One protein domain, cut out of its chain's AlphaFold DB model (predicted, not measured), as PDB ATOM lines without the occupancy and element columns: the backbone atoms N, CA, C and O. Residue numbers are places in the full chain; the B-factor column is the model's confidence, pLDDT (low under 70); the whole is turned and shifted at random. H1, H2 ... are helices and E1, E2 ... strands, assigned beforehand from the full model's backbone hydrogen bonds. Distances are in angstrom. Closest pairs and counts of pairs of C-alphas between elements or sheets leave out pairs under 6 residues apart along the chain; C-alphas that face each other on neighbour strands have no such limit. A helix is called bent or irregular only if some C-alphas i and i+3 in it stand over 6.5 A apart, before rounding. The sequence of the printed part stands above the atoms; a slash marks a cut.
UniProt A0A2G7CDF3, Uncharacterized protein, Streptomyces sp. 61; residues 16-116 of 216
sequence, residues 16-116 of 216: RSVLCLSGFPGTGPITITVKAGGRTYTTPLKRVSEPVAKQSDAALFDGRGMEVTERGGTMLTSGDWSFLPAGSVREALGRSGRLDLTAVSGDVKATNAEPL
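Overview. This is residues 16 to 116 of the 216 residues of an uncharacterized protein of Streptomyces sp. 61 (UniProt A0A2G7CDF3). One sheet curls back on itself like part of a barrel, with E1 and E5 folded over to face the longer strands E3, E2, E6 and E7, E4 as the hinge, and the edges E1 and E7 left unjoined. The short helix H1 sits beside one end of the strands, and a long unnamed stretch, residues 48 to 65, links E3 to E4. The printed part has 101 residues, with the elements E1 E2 E3 E4 E5 H1 E6 E7 along the chain; the mixed sheet has the order E1 E5 E4 E3 E2 E6 E7, and the class is mostly strand. The whole is compact, with a radius of gyration of the C-alphas of 13.2 A and spans of 38 by 29 by 21 A.

Arrangement. Start at E1, residues 20 to 22, an edge strand of a strongly twisted folded sheet, one sheet bent back into two leaves that face each other. Its antiparallel neighbour is E5, residues 75 to 78, with N 21 and O 76 2.9 A apart. E5 forms a hairpin with E4, residues 66 to 71, where N 69 and O 77 are 2.9 A apart. E4 is parallel to E3, residues 39 to 47, at 48 degrees, with N 68 and O 46 2.9 A apart. The pairing is staggered: E3 pairs with E4 over residues 45 to 47 and, over 39 to 45, with E2, residues 30 to 36. E2 and E3 are a hairpin, with N 34 and O 41 2.8 A apart. On the other side of E2 look for antiparallel E6, residues 98 to 105, with N 33 and O 102 2.7 A apart. E6 forms a hairpin with the edge strand E7, residues 108 to 115, where N 101 and O 112 are 2.8 A apart. E1 and E7 are apart. H1, residues 87 to 96, is on the sheet but at the sheet's level, at a height of 2.7 A; its closest C-alphas to E2 are those of Ala 92 and Ala 36, 5.5 A apart. In H1 every O i to N i+4 pair is within hydrogen-bond range.

Along the chain. Find C-alpha 20 at (149.273, 206.739, 86.040), where E1 begins its 6.7 A. E2 runs 20.0 A and E3 25.9 A, ending at C-alpha 47, (151.680, 212.770, 97.123). E4 then covers 15.9 A, E5 10.1 A, H1 14.2 A, E6 23.4 A and E7 23.6 A, ending at C-alpha 115, (154.415, 192.761, 77.914).

Size, cuts and confidence. The two C-alphas farthest apart are those of Ser 49 and Arg 95, at 38.1 A. The printed part has no cut, and the link from E3 to E4 is long, with 18 residues. Residues 16 to 17 also pair, antiparallel, with residues 81 to 82. The mean pLDDT of the printed part is 90.5, and no printed residue is under 70.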
ATOM      1  N   ARG A  16     160.734 206.761  77.481       90.50
ATOM      2  CA  ARG A  16     160.120 207.671  78.454       90.50
ATOM      3  C   ARG A  16     158.808 207.072  78.965       90.50
ATOM      4  O   ARG A  16     157.984 206.630  78.169       90.50
ATOM      5  N   SER A  17     158.635 207.053  80.280       90.56
ATOM      6  CA  SER A  17     157.520 206.412  80.976       90.56
ATOM      7  C   SER A  17     156.954 207.313  82.071       90.56
ATOM      8  O   SER A  17     157.674 208.137  82.633       90.56
ATOM      9  N   VAL A  18     155.666 207.126  82.372       91.94
ATOM     10  CA  VAL A  18     154.930 207.778  83.467       91.94
ATOM     11  C   VAL A  18     154.061 206.730  84.157       91.94
ATOM     12  O   VAL A  18     153.480 205.869  83.496       91.94
ATOM     13  N   LEU A  19     153.950 206.803  85.483       92.56
ATOM     14  CA  LEU A  19     153.015 206.003  86.260       92.56
ATOM     15  C   LEU A  19     151.711 206.785  86.379       92.56
ATOM     16  O   LEU A  19     151.704 207.886  86.926       92.56
ATOM     17  N   CYS A  20     150.617 206.188  85.917       92.12
ATOM     18  CA  CYS A  20     149.273 206.739  86.040       92.12
ATOM     19  C   CYS A  20     148.425 205.818  86.920       92.12
ATOM     20  O   CYS A  20     148.350 204.615  86.675       92.12
ATOM     21  N   LEU A  21     147.766 206.383  87.929       92.81
ATOM     22  CA  LEU A  21     146.862 205.659  88.819       92.81
ATOM     23  C   LEU A  21     145.508 206.355  88.828       92.81
ATOM     24  O   LEU A  21     145.422 207.547  89.112       92.81
ATOM     25  N   SER A  22     144.456 205.599  88.544       91.44
ATOM     26  CA  SER A  22     143.071 206.065  88.586       91.44
ATOM     27  C   SER A  22     142.264 205.193  89.544       91.44
ATOM     28  O   SER A  22     142.573 204.013  89.715       91.44
ATOM     29  N   GLY A  23     141.259 205.776  90.199       89.62
ATOM     30  CA  GLY A  23     140.387 205.062  91.139       89.62
ATOM     31  C   GLY A  23     141.007 204.782  92.512       89.62
ATOM     32  O   GLY A  23     140.423 204.047  93.305       89.62
ATOM     33  N   PHE A  24     142.172 205.363  92.815       91.06
ATOM     34  CA  PHE A  24     142.777 205.294  94.147       91.06
ATOM     35  C   PHE A  24     142.225 206.411  95.044       91.06
ATOM     36  O   PHE A  24     141.990 207.519  94.558       91.06
ATOM     37  N   PRO A  25     142.020 206.149  96.347       84.69
ATOM     38  CA  PRO A  25     141.431 207.123  97.262       84.69
ATOM     39  C   PRO A  25     142.264 208.410  97.338       84.69
ATOM     40  O   PRO A  25     143.480 208.384  97.171       84.69
ATOM     41  N   GLY A  26     141.622 209.546  97.628       76.62
ATOM     42  CA  GLY A  26     142.272 210.861  97.771       76.62
ATOM     43  C   GLY A  26     143.206 210.988  98.987       76.62
ATOM     44  O   GLY A  26     144.044 211.884  99.044       76.62
ATOM     45  N   THR A  27     143.117 210.059  99.939       78.94
ATOM     46  CA  THR A  27     143.920 210.031 101.166       78.94
ATOM     47  C   THR A  27     144.480 208.630 101.421       78.94
ATOM     48  O   THR A  27     144.021 207.646 100.845       78.94
ATOM     49  N   GLY A  28     145.505 208.545 102.274       83.12
ATOM     50  CA  GLY A  28     146.133 207.282 102.664       83.12
ATOM     51  C   GLY A  28     147.349 206.879 101.814       83.12
ATOM     52  O   GLY A  28     147.558 207.407 100.711       83.12
ATOM     53  N   PRO A  29     148.188 205.970 102.346       92.31
ATOM     54  CA  PRO A  29     149.381 205.501 101.659       92.31
ATOM     55  C   PRO A  29     148.999 204.668 100.433       92.31
ATOM     56  O   PRO A  29     148.070 203.859 100.473       92.31
ATOM     57  N   ILE A  30     149.745 204.853  99.346       95.44
ATOM     58  CA  ILE A  30     149.691 203.979  98.175       95.44
ATOM     59  C   ILE A  30     151.053 203.316  98.043       95.44
ATOM     60  O   ILE A  30     152.086 203.960  98.228       95.44
ATOM     61  N   THR A  31     151.061 202.028  97.731       96.50
ATOM     62  CA  THR A  31     152.289 201.274  97.486       96.50
ATOM     63  C   THR A  31     152.219 200.589  96.131       96.50
ATOM     64  O   THR A  31     151.223 199.939  95.814       96.50
ATOM     65  N   ILE A  32     153.293 200.714  95.352       96.31
ATOM     66  CA  ILE A  32     153.501 199.978  94.108       96.31
ATOM     67  C   ILE A  32     154.422 198.803  94.385       96.31
ATOM     68  O   ILE A  32     155.475 198.950  94.994       96.31
ATOM     69  N   THR A  33     154.022 197.628  93.925       95.94
ATOM     70  CA  THR A  33     154.823 196.414  93.964       95.94
ATOM     71  C   THR A  33     155.127 195.974  92.544       95.94
ATOM     72  O   THR A  33     154.203 195.767  91.761       95.94
ATOM     73  N   VAL A  34     156.405 195.796  92.226       93.88
ATOM     74  CA  VAL A  34     156.868 195.288  90.934       93.88
ATOM     75  C   VAL A  34     157.535 193.935  91.118       93.88
ATOM     76  O   VAL A  34     158.331 193.756  92.042       93.88
ATOM     77  N   LYS A  35     157.246 192.978  90.233       91.19
ATOM     78  CA  LYS A  35     157.954 191.693  90.192       91.19
ATOM     79  C   LYS A  35     158.828 191.598  88.948       91.19
ATOM     80  O   LYS A  35     158.355 191.778  87.831       91.19
ATOM     81  N   ALA A  36     160.104 191.275  89.146       86.38
ATOM     82  CA  ALA A  36     161.058 191.049  88.066       86.38
ATOM     83  C   ALA A  36     162.043 189.937  88.454       86.38
ATOM     84  O   ALA A  36     162.772 190.053  89.438       86.38
ATOM     85  N   GLY A  37     162.062 188.841  87.683       70.44
ATOM     86  CA  GLY A  37     163.043 187.751  87.833       70.44
ATOM     87  C   GLY A  37     163.081 187.116  89.220       70.44
ATOM     88  O   GLY A  37     164.159 186.886  89.762       70.44
ATOM     89  N   GLY A  38     161.908 186.882  89.813       76.38
ATOM     90  CA  GLY A  38     161.779 186.302  91.153       76.38
ATOM     91  C   GLY A  38     162.044 187.282  92.300       76.38
ATOM     92  O   GLY A  38     161.912 186.898  93.459       76.38
ATOM     93  N   ARG A  39     162.380 188.543  92.004       87.12
ATOM     94  CA  ARG A  39     162.506 189.613  92.996       87.12
ATOM     95  C   ARG A  39     161.235 190.449  93.027       87.12
ATOM     96  O   ARG A  39     160.611 190.681  91.991       87.12
ATOM     97  N   THR A  40     160.900 190.915  94.221       91.94
ATOM     98  CA  THR A  40     159.792 191.835  94.466       91.94
ATOM     99  C   THR A  40     160.371 193.160  94.932       91.94
ATOM    100  O   THR A  40     161.212 193.186  95.831       91.94
ATOM    101  N   TYR A  41     159.926 194.241  94.310       93.94
ATOM    102  CA  TYR A  41     160.298 195.612  94.624       93.94
ATOM    103  C   TYR A  41     159.059 196.341  95.104       93.94
ATOM    104  O   TYR A  41     157.982 196.152  94.542       93.94
ATOM    105  N   THR A  42     159.208 197.154  96.140       95.38
ATOM    106  CA  THR A  42     158.098 197.870  96.758       95.38
ATOM    107  C   THR A  42     158.469 199.338  96.860       95.38
ATOM    108  O   THR A  42     159.437 199.685  97.528       95.38
ATOM    109  N   THR A  43     157.688 200.181  96.196       96.06
ATOM    110  CA  THR A  43     157.879 201.627  96.110       96.06
ATOM    111  C   THR A  43     156.676 202.312  96.757       96.06
ATOM    112  O   THR A  43     155.559 202.198  96.237       96.06
ATOM    113  N   PRO A  44     156.847 203.010  97.894       95.56
ATOM    114  CA  PRO A  44     155.780 203.834  98.442       95.56
ATOM    115  C   PRO A  44     155.567 205.064  97.555       95.56
ATOM    116  O   PRO A  44     156.521 205.614  97.005       95.56
ATOM    117  N   LEU A  45     154.326 205.525  97.426       94.69
ATOM    118  CA  LEU A  45     154.030 206.773  96.729       94.69
ATOM    119  C   LEU A  45     153.871 207.915  97.718       94.69
ATOM    120  O   LEU A  45     153.161 207.801  98.720       94.69
ATOM    121  N   LYS A  46     154.497 209.042  97.395       92.38
ATOM    122  CA  LYS A  46     154.380 210.289  98.140       92.38
ATOM    123  C   LYS A  46     153.607 211.290  97.295       92.38
ATOM    124  O   LYS A  46     154.059 211.693  96.227       92.38
ATOM    125  N   ARG A  47     152.438 211.702  97.776       91.69
ATOM    126  CA  ARG A  47     151.680 212.770  97.123       91.69
ATOM    127  C   ARG A  47     152.359 214.102  97.387       91.69
ATOM    128  O   ARG A  47     152.726 214.390  98.526       91.69
ATOM    129  N   VAL A  48     152.504 214.895  96.341       92.44
ATOM    130  CA  VAL A  48     153.044 216.252  96.403       92.44
ATOM    131  C   VAL A  48     152.066 217.214  95.730       92.44
ATOM    132  O   VAL A  48     151.228 216.800  94.931       92.44
ATOM    133  N   SER A  49     152.118 218.490  96.107       89.38
ATOM    134  CA  SER A  49     151.244 219.532  95.549       89.38
ATOM    135  C   SER A  49     151.738 220.052  94.201       89.38
ATOM    136  O   SER A  49     150.939 220.512  93.392       89.38
ATOM    137  N   GLU A  50     153.047 219.976  93.959       90.00
ATOM    138  CA  GLU A  50     153.685 220.480  92.745       90.00
ATOM    139  C   GLU A  50     154.195 219.330  91.869       90.00
ATOM    140  O   GLU A  50     154.794 218.386  92.394       90.00
ATOM    141  N   PRO A  51     153.973 219.381  90.540       86.75
ATOM    142  CA  PRO A  51     154.444 218.349  89.626       86.75
ATOM    143  C   PRO A  51     155.958 218.193  89.658       86.75
ATOM    144  O   PRO A  51     156.709 219.143  89.440       86.75
ATOM    145  N   VAL A  52     156.405 216.957  89.847       85.69
ATOM    146  CA  VAL A  52     157.814 216.600  89.700       85.69
ATOM    147  C   VAL A  52     158.075 216.316  88.232       85.69
ATOM    148  O   VAL A  52     157.438 215.443  87.651       85.69
ATOM    149  N   ALA A  53     159.018 217.034  87.624       85.44
ATOM    150  CA  ALA A  53     159.298 216.886  86.197       85.44
ATOM    151  C   ALA A  53     159.950 215.535  85.850       85.44
ATOM    152  O   ALA A  53     159.582 214.919  84.852       85.44
ATOM    153  N   LYS A  54     160.907 215.067  86.668       88.94
ATOM    154  CA  LYS A  54     161.680 213.842  86.411       88.94
ATOM    155  C   LYS A  54     161.783 212.958  87.656       88.94
ATOM    156  O   LYS A  54     162.093 213.448  88.737       88.94
ATOM    157  N   GLN A  55     161.562 211.657  87.482       89.75
ATOM    158  CA  GLN A  55     161.861 210.617  88.469       89.75
ATOM    159  C   GLN A  55     163.209 209.948  88.154       89.75
ATOM    160  O   GLN A  55     163.735 210.058  87.048       89.75
ATOM    161  N   SER A  56     163.760 209.231  89.133       86.56
ATOM    162  CA  SER A  56     164.903 208.332  88.919       86.56
ATOM    163  C   SER A  56     164.552 207.250  87.891       86.56
ATOM    164  O   SER A  56     163.473 206.659  87.976       86.56
ATOM    165  N   ASP A  57     165.480 206.894  87.000       86.00
ATOM    166  CA  ASP A  57     165.312 205.755  86.079       86.00
ATOM    167  C   ASP A  57     165.060 204.415  86.812       86.00
ATOM    168  O   ASP A  57     164.522 203.458  86.247       86.00
ATOM    169  N   ALA A  58     165.408 204.354  88.104       82.69
ATOM    170  CA  ALA A  58     165.200 203.211  88.990       82.69
ATOM    171  C   ALA A  58     164.003 203.361  89.952       82.69
ATOM    172  O   ALA A  58     163.878 202.549  90.867       82.69
ATOM    173  N   ALA A  59     163.116 204.347  89.772       86.50
ATOM    174  CA  ALA A  59     162.115 204.738  90.777       86.50
ATOM    175  C   ALA A  59     161.133 203.628  91.224       86.50
ATOM    176  O   ALA A  59     160.565 203.700  92.311       86.50
ATOM    177  N   LEU A  60     160.938 202.574  90.423       91.62
ATOM    178  CA  LEU A  60     160.118 201.406  90.795       91.62
ATOM    179  C   LEU A  60     160.916 200.236  91.402       91.62
ATOM    180  O   LEU A  60     160.342 199.205  91.749       91.62
ATOM    181  N   PHE A  61     162.241 200.360  91.486       90.81
ATOM    182  CA  PHE A  61     163.156 199.248  91.755       90.81
ATOM    183  C   PHE A  61     164.206 199.547  92.832       90.81
ATOM    184  O   PHE A  61     164.907 198.630  93.259       90.81
ATOM    185  N   ASP A  62     164.334 200.796  93.280       87.12
ATOM    186  CA  ASP A  62     165.284 201.199  94.324       87.12
ATOM    187  C   ASP A  62     164.660 201.282  95.731       87.12
ATOM    188  O   ASP A  62     165.376 201.483  96.713       87.12
ATOM    189  N   GLY A  63     163.337 201.097  95.833       85.38
ATOM    190  CA  GLY A  63     162.574 201.148  97.083       85.38
ATOM    191  C   GLY A  63     162.423 202.552  97.675       85.38
ATOM    192  O   GLY A  63     161.846 202.703  98.754       85.38
ATOM    193  N   ARG A  64     162.929 203.588  96.995       88.31
ATOM    194  CA  ARG A  64     162.708 204.978  97.395       88.31
ATOM    195  C   ARG A  64     161.276 205.371  97.073       88.31
ATOM    196  O   ARG A  64     160.638 204.784  96.205       88.31
ATOM    197  N   GLY A  65     160.757 206.358  97.796       90.44
ATOM    198  CA  GLY A  65     159.426 206.878  97.512       90.44
ATOM    199  C   GLY A  65     159.373 207.532  96.133       90.44
ATOM    200  O   GLY A  65     160.257 208.319  95.802       90.44
ATOM    201  N   MET A  66     158.336 207.225  95.356       93.69
ATOM    202  CA  MET A  66     158.050 207.902  94.091       93.69
ATOM    203  C   MET A  66     157.032 209.011  94.333       93.69
ATOM    204  O   MET A  66     155.998 208.799  94.972       93.69
ATOM    205  N   GLU A  67     157.321 210.201  93.822       93.44
ATOM    206  CA  GLU A  67     156.440 211.353  93.986       93.44
ATOM    207  C   GLU A  67     155.361 211.382  92.900       93.44
ATOM    208  O   GLU A  67     155.636 211.151  91.720       93.44
ATOM    209  N   VAL A  68     154.123 211.655  93.313       94.12
ATOM    210  CA  VAL A  68     152.958 211.729  92.427       94.12
ATOM    211  C   VAL A  68     152.137 212.978  92.708       94.12
ATOM    212  O   VAL A  68     151.977 213.391  93.858       94.12
ATOM    213  N   THR A  69     151.572 213.548  91.656       93.38
ATOM    214  CA  THR A  69     150.644 214.676  91.729       93.38
ATOM    215  C   THR A  69     149.280 214.301  91.213       93.38
ATOM    216  O   THR A  69     149.144 213.477  90.311       93.38
ATOM    217  N   GLU A  70     148.269 214.966  91.747       91.31
ATOM    218  CA  GLU A  70     146.916 214.857  91.239       91.31
ATOM    219  C   GLU A  70     146.740 215.664  89.948       91.31
ATOM    220  O   GLU A  70     147.146 216.821  89.839       91.31
ATOM    221  N   ARG A  71     146.106 215.040  88.956       86.12
ATOM    222  CA  ARG A  71     145.757 215.623  87.667       86.12
ATOM    223  C   ARG A  71     144.272 215.390  87.413       86.12
ATOM    224  O   ARG A  71     143.819 214.252  87.321       86.12
ATOM    225  N   GLY A  72     143.504 216.473  87.298       81.38
ATOM    226  CA  GLY A  72     142.070 216.397  86.989       81.38
ATOM    227  C   GLY A  72     141.205 215.750  88.083       81.38
ATOM    228  O   GLY A  72     140.185 215.149  87.763       81.38
ATOM    229  N   GLY A  73     141.618 215.827  89.354       78.19
ATOM    230  CA  GLY A  73     140.795 215.452  90.516       78.19
ATOM    231  C   GLY A  73     140.633 213.948  90.790       78.19
ATOM    232  O   GLY A  73     139.941 213.562  91.728       78.19
ATOM    233  N   THR A  74     141.169 213.079  89.929       82.50
ATOM    234  CA  THR A  74     140.908 211.624  89.991       82.50
ATOM    235  C   THR A  74     142.083 210.751  89.559       82.50
ATOM    236  O   THR A  74     142.060 209.536  89.772       82.50
ATOM    237  N   MET A  75     143.109 211.345  88.943       91.44
ATOM    238  CA  MET A  75     144.277 210.634  88.443       91.44
ATOM    239  C   MET A  75     145.525 211.112  89.172       91.44
ATOM    240  O   MET A  75     145.792 212.308  89.232       91.44
ATOM    241  N   LEU A  76     146.313 210.178  89.693       92.88
ATOM    242  CA  LEU A  76     147.657 210.455  90.184       92.88
ATOM    243  C   LEU A  76     148.656 210.137  89.078       92.88
ATOM    244  O   LEU A  76     148.589 209.067  88.471       92.88
ATOM    245  N   THR A  77     149.584 211.054  88.833       93.94
ATOM    246  CA  THR A  77     150.654 210.883  87.850       93.94
ATOM    247  C   THR A  77     152.004 211.133  88.490       93.94
ATOM    248  O   THR A  77     152.162 212.102  89.234       93.94
ATOM    249  N   SER A  78     152.986 210.294  88.187       94.00
ATOM    250  CA  SER A  78     154.380 210.594  88.510       94.00
ATOM    251  C   SER A  78     154.968 211.625  87.542       94.00
ATOM    252  O   SER A  78     154.380 211.940  86.507       94.00
ATOM    253  N   GLY A  79     156.183 212.081  87.848       91.50
ATOM    254  CA  GLY A  79     157.064 212.646  86.824       91.50
ATOM    255  C   GLY A  79     157.495 211.604  85.793       91.50
ATOM    256  O   GLY A  79     157.315 210.399  86.005       91.50
ATOM    257  N   ASP A  80     158.088 212.067  84.699       91.50
ATOM    258  CA  ASP A  80     158.631 211.193  83.662       91.50
ATOM    259  C   ASP A  80     159.942 210.531  84.103       91.50
ATOM    260  O   ASP A  80     160.731 211.122  84.840       91.50
ATOM    261  N   TRP A  81     160.231 209.330  83.608       91.38
ATOM    262  CA  TRP A  81     161.569 208.729  83.693       91.38
ATOM    263  C   TRP A  81     161.897 207.921  82.446       91.38
ATOM    264  O   TRP A  81     160.999 207.561  81.681       91.38
ATOM    265  N   SER A  82     163.173 207.600  82.246       89.94
ATOM    266  CA  SER A  82     163.562 206.616  81.239       89.94
ATOM    267  C   SER A  82     163.457 205.233  81.868       89.94
ATOM    268  O   SER A  82     164.147 204.937  82.842       89.94
ATOM    269  N   PHE A  83     162.593 204.357  81.348       91.94
ATOM    270  CA  PHE A  83     162.431 203.011  81.899       91.94
ATOM    271  C   PHE A  83     163.655 202.146  81.590       91.94
ATOM    272  O   PHE A  83     163.711 201.408  80.606       91.94
ATOM    273  N   LEU A  84     164.672 202.257  82.437       91.62
ATOM    274  CA  LEU A  84     165.936 201.561  82.286       91.62
ATOM    275  C   LEU A  84     166.496 201.193  83.668       91.62
ATOM    276  O   LEU A  84     167.477 201.782  84.122       91.62
ATOM    277  N   PRO A  85     165.893 200.207  84.358       90.88
ATOM    278  CA  PRO A  85     166.347 199.810  85.688       90.88
ATOM    279  C   PRO A  85     167.754 199.205  85.637       90.88
ATOM    280  O   PRO A  85     168.285 198.959  84.559       90.88
ATOM    281  N   ALA A  86     168.358 198.913  86.791       88.56
ATOM    282  CA  ALA A  86     169.701 198.330  86.854       88.56
ATOM    283  C   ALA A  86     169.817 196.988  86.096       88.56
ATOM    284  O   ALA A  86     168.849 196.231  85.986       88.56
ATOM    285  N   GLY A  87     171.027 196.651  85.633       89.69
ATOM    286  CA  GLY A  87     171.289 195.496  84.758       89.69
ATOM    287  C   GLY A  87     170.672 194.160  85.198       89.69
ATOM    288  O   GLY A  87     170.059 193.474  84.379       89.69
ATOM    289  N   SER A  88     170.735 193.807  86.488       89.31
ATOM    290  CA  SER A  88     170.136 192.557  86.992       89.31
ATOM    291  C   SER A  88     168.606 192.535  86.888       89.31
ATOM    292  O   SER A  88     168.017 191.489  86.620       89.31
ATOM    293  N   VAL A  89     167.959 193.692  87.047       92.19
ATOM    294  CA  VAL A  89     166.511 193.862  86.876       92.19
ATOM    295  C   VAL A  89     166.140 193.817  85.400       92.19
ATOM    296  O   VAL A  89     165.185 193.135  85.035       92.19
ATOM    297  N   ARG A  90     166.903 194.489  84.526       93.06
ATOM    298  CA  ARG A  90     166.640 194.432  83.079       93.06
ATOM    299  C   ARG A  90     166.757 193.020  82.544       93.06
ATOM    300  O   ARG A  90     165.913 192.602  81.762       93.06
ATOM    301  N   GLU A  91     167.780 192.278  82.957       94.00
ATOM    302  CA  GLU A  91     167.948 190.894  82.526       94.00
ATOM    303  C   GLU A  91     166.763 190.030  82.978       94.00
ATOM    304  O   GLU A  91     166.205 189.266  82.188       94.00
ATOM    305  N   ALA A  92     166.345 190.195  84.233       93.25
ATOM    306  CA  ALA A  92     165.166 189.558  84.797       93.25
ATOM    307  C   ALA A  92     163.884 189.853  83.996       93.25
ATOM    308  O   ALA A  92     163.152 188.920  83.661       93.25
ATOM    309  N   LEU A  93     163.645 191.120  83.646       93.12
ATOM    310  CA  LEU A  93     162.529 191.544  82.792       93.12
ATOM    311  C   LEU A  93     162.647 190.978  81.371       93.12
ATOM    312  O   LEU A  93     161.669 190.517  80.793       93.12
ATOM    313  N   GLY A  94     163.853 190.960  80.804       93.69
ATOM    314  CA  GLY A  94     164.116 190.397  79.482       93.69
ATOM    315  C   GLY A  94     163.774 188.906  79.401       93.69
ATOM    316  O   GLY A  94     163.177 188.461  78.411       93.69
ATOM    317  N   ARG A  95     164.092 188.152  80.465       93.19
ATOM    318  CA  ARG A  95     163.737 186.732  80.620       93.19
ATOM    319  C   ARG A  95     162.236 186.523  80.823       93.19
ATOM    320  O   ARG A  95     161.681 185.640  80.179       93.19
ATOM    321  N   SER A  96     161.581 187.305  81.688       92.62
ATOM    322  CA  SER A  96     160.130 187.177  81.922       92.62
ATOM    323  C   SER A  96     159.300 187.628  80.717       92.62
ATOM    324  O   SER A  96     158.192 187.132  80.510       92.62
ATOM    325  N   GLY A  97     159.826 188.579  79.939       92.06
ATOM    326  CA  GLY A  97     159.147 189.203  78.809       92.06
ATOM    327  C   GLY A  97     157.956 190.075  79.201       92.06
ATOM    328  O   GLY A  97     157.149 190.382  78.330       92.06
ATOM    329  N   ARG A  98     157.824 190.442  80.480       91.94
ATOM    330  CA  ARG A  98     156.724 191.258  81.007       91.94
ATOM    331  C   ARG A  98     157.135 192.009  82.272       91.94
ATOM    332  O   ARG A  98     158.045 191.566  82.981       91.94
ATOM    333  N   LEU A  99     156.418 193.085  82.567       91.06
ATOM    334  CA  LEU A  99     156.478 193.852  83.803       91.06
ATOM    335  C   LEU A  99     155.170 193.652  84.578       91.06
ATOM    336  O   LEU A  99     154.113 194.109  84.147       91.06
ATOM    337  N   ASP A 100     155.251 192.990  85.729       92.56
ATOM    338  CA  ASP A 100     154.097 192.814  86.612       92.56
ATOM    339  C   ASP A 100     154.087 193.929  87.664       92.56
ATOM    340  O   ASP A 100     155.036 194.049  88.447       92.56
ATOM    341  N   LEU A 101     153.011 194.717  87.706       93.19
ATOM    342  CA  LEU A 101     152.795 195.783  88.682       93.19
ATOM    343  C   LEU A 101     151.530 195.535  89.498       93.19
ATOM    344  O   LEU A 101     150.499 195.094  88.997       93.19
ATOM    345  N   THR A 102     151.579 195.871  90.779       95.81
ATOM    346  CA  THR A 102     150.418 195.882  91.670       95.81
ATOM    347  C   THR A 102     150.419 197.169  92.474       95.81
ATOM    348  O   THR A 102     151.404 197.472  93.136       95.81
ATOM    349  N   ALA A 103     149.316 197.905  92.450       96.06
ATOM    350  CA  ALA A 103     149.116 199.096  93.263       96.06
ATOM    351  C   ALA A 103     148.096 198.796  94.366       96.06
ATOM    352  O   ALA A 103     147.063 198.186  94.088       96.06
ATOM    353  N   VAL A 104     148.387 199.198  95.606       96.44
ATOM    354  CA  VAL A 104     147.530 198.943  96.778       96.44
ATOM    355  C   VAL A 104     147.365 200.208  97.615       96.44
ATOM    356  O   VAL A 104     148.348 200.905  97.875       96.44
ATOM    357  N   SER A 105     146.137 200.479  98.063       94.81
ATOM    358  CA  SER A 105     145.809 201.513  99.051       94.81
ATOM    359  C   SER A 105     144.543 201.138  99.823       94.81
ATOM    360  O   SER A 105     143.449 201.146  99.261       94.81
ATOM    361  N   GLY A 106     144.688 200.783 101.104       91.00
ATOM    362  CA  GLY A 106     143.584 200.209 101.883       91.00
ATOM    363  C   GLY A 106     143.018 198.967 101.188       91.00
ATOM    364  O   GLY A 106     143.778 198.068 100.828       91.00
ATOM    365  N   ASP A 107     141.710 198.965 100.935       91.19
ATOM    366  CA  ASP A 107     141.008 197.881 100.233       91.19
ATOM    367  C   ASP A 107     141.099 197.978  98.697       91.19
ATOM    368  O   ASP A 107     140.700 197.057  97.984       91.19
ATOM    369  N   VAL A 108     141.635 199.081  98.160       93.81
ATOM    370  CA  VAL A 108     141.792 199.266  96.713       93.81
ATOM    371  C   VAL A 108     143.061 198.572  96.240       93.81
ATOM    372  O   VAL A 108     144.166 198.859  96.708       93.81
ATOM    373  N   LYS A 109     142.905 197.689  95.250       95.31
ATOM    374  CA  LYS A 109     144.000 196.984  94.589       95.31
ATOM    375  C   LYS A 109     143.815 197.004  93.076       95.31
ATOM    376  O   LYS A 109     142.772 196.597  92.576       95.31
ATOM    377  N   ALA A 110     144.866 197.385  92.359       94.62
ATOM    378  CA  ALA A 110     144.967 197.246  90.910       94.62
ATOM    379  C   ALA A 110     146.175 196.374  90.557       94.62
ATOM    380  O   ALA A 110     147.181 196.367  91.270       94.62
ATOM    381  N   THR A 111     146.089 195.599  89.480       93.69
ATOM    382  CA  THR A 111     147.182 194.734  89.022       93.69
ATOM    383  C   THR A 111     147.238 194.758  87.507       93.69
ATOM    384  O   THR A 111     146.230 194.475  86.871       93.69
ATOM    385  N   ASN A 112     148.422 195.037  86.965       90.06
ATOM    386  CA  ASN A 112     148.702 195.014  85.534       90.06
ATOM    387  C   ASN A 112     149.901 194.108  85.253       90.06
ATOM    388  O   ASN A 112     150.824 194.007  86.063       90.06
ATOM    389  N   ALA A 113     149.883 193.469  84.089       90.56
ATOM    390  CA  ALA A 113     150.975 192.653  83.581       90.56
ATOM    391  C   ALA A 113     151.235 193.066  82.133       90.56
ATOM    392  O   ALA A 113     150.613 192.543  81.209       90.56
ATOM    393  N   GLU A 114     152.125 194.035  81.950       89.56
ATOM    394  CA  GLU A 114     152.394 194.606  80.633       89.56
ATOM    395  C   GLU A 114     153.501 193.806  79.934       89.56
ATOM    396  O   GLU A 114     154.555 193.567  80.541       89.56
ATOM    397  N   PRO A 115     153.330 193.366  78.675       92.38
ATOM    398  CA  PRO A 115     154.415 192.761  77.914       92.38
ATOM    399  C   PRO A 115     155.619 193.703  77.799       92.38
ATOM    400  O   PRO A 115     155.490 194.922  77.717       92.38
ATOM    401  N   LEU A 116     156.818 193.129  77.761       92.38
ATOM    402  CA  LEU A 116     158.035 193.875  77.465       92.38
ATOM    403  C   LEU A 116     158.231 193.930  75.948       92.38
ATOM    404  O   LEU A 116     158.323 192.887  75.292       92.38
TER     405      LEU A 116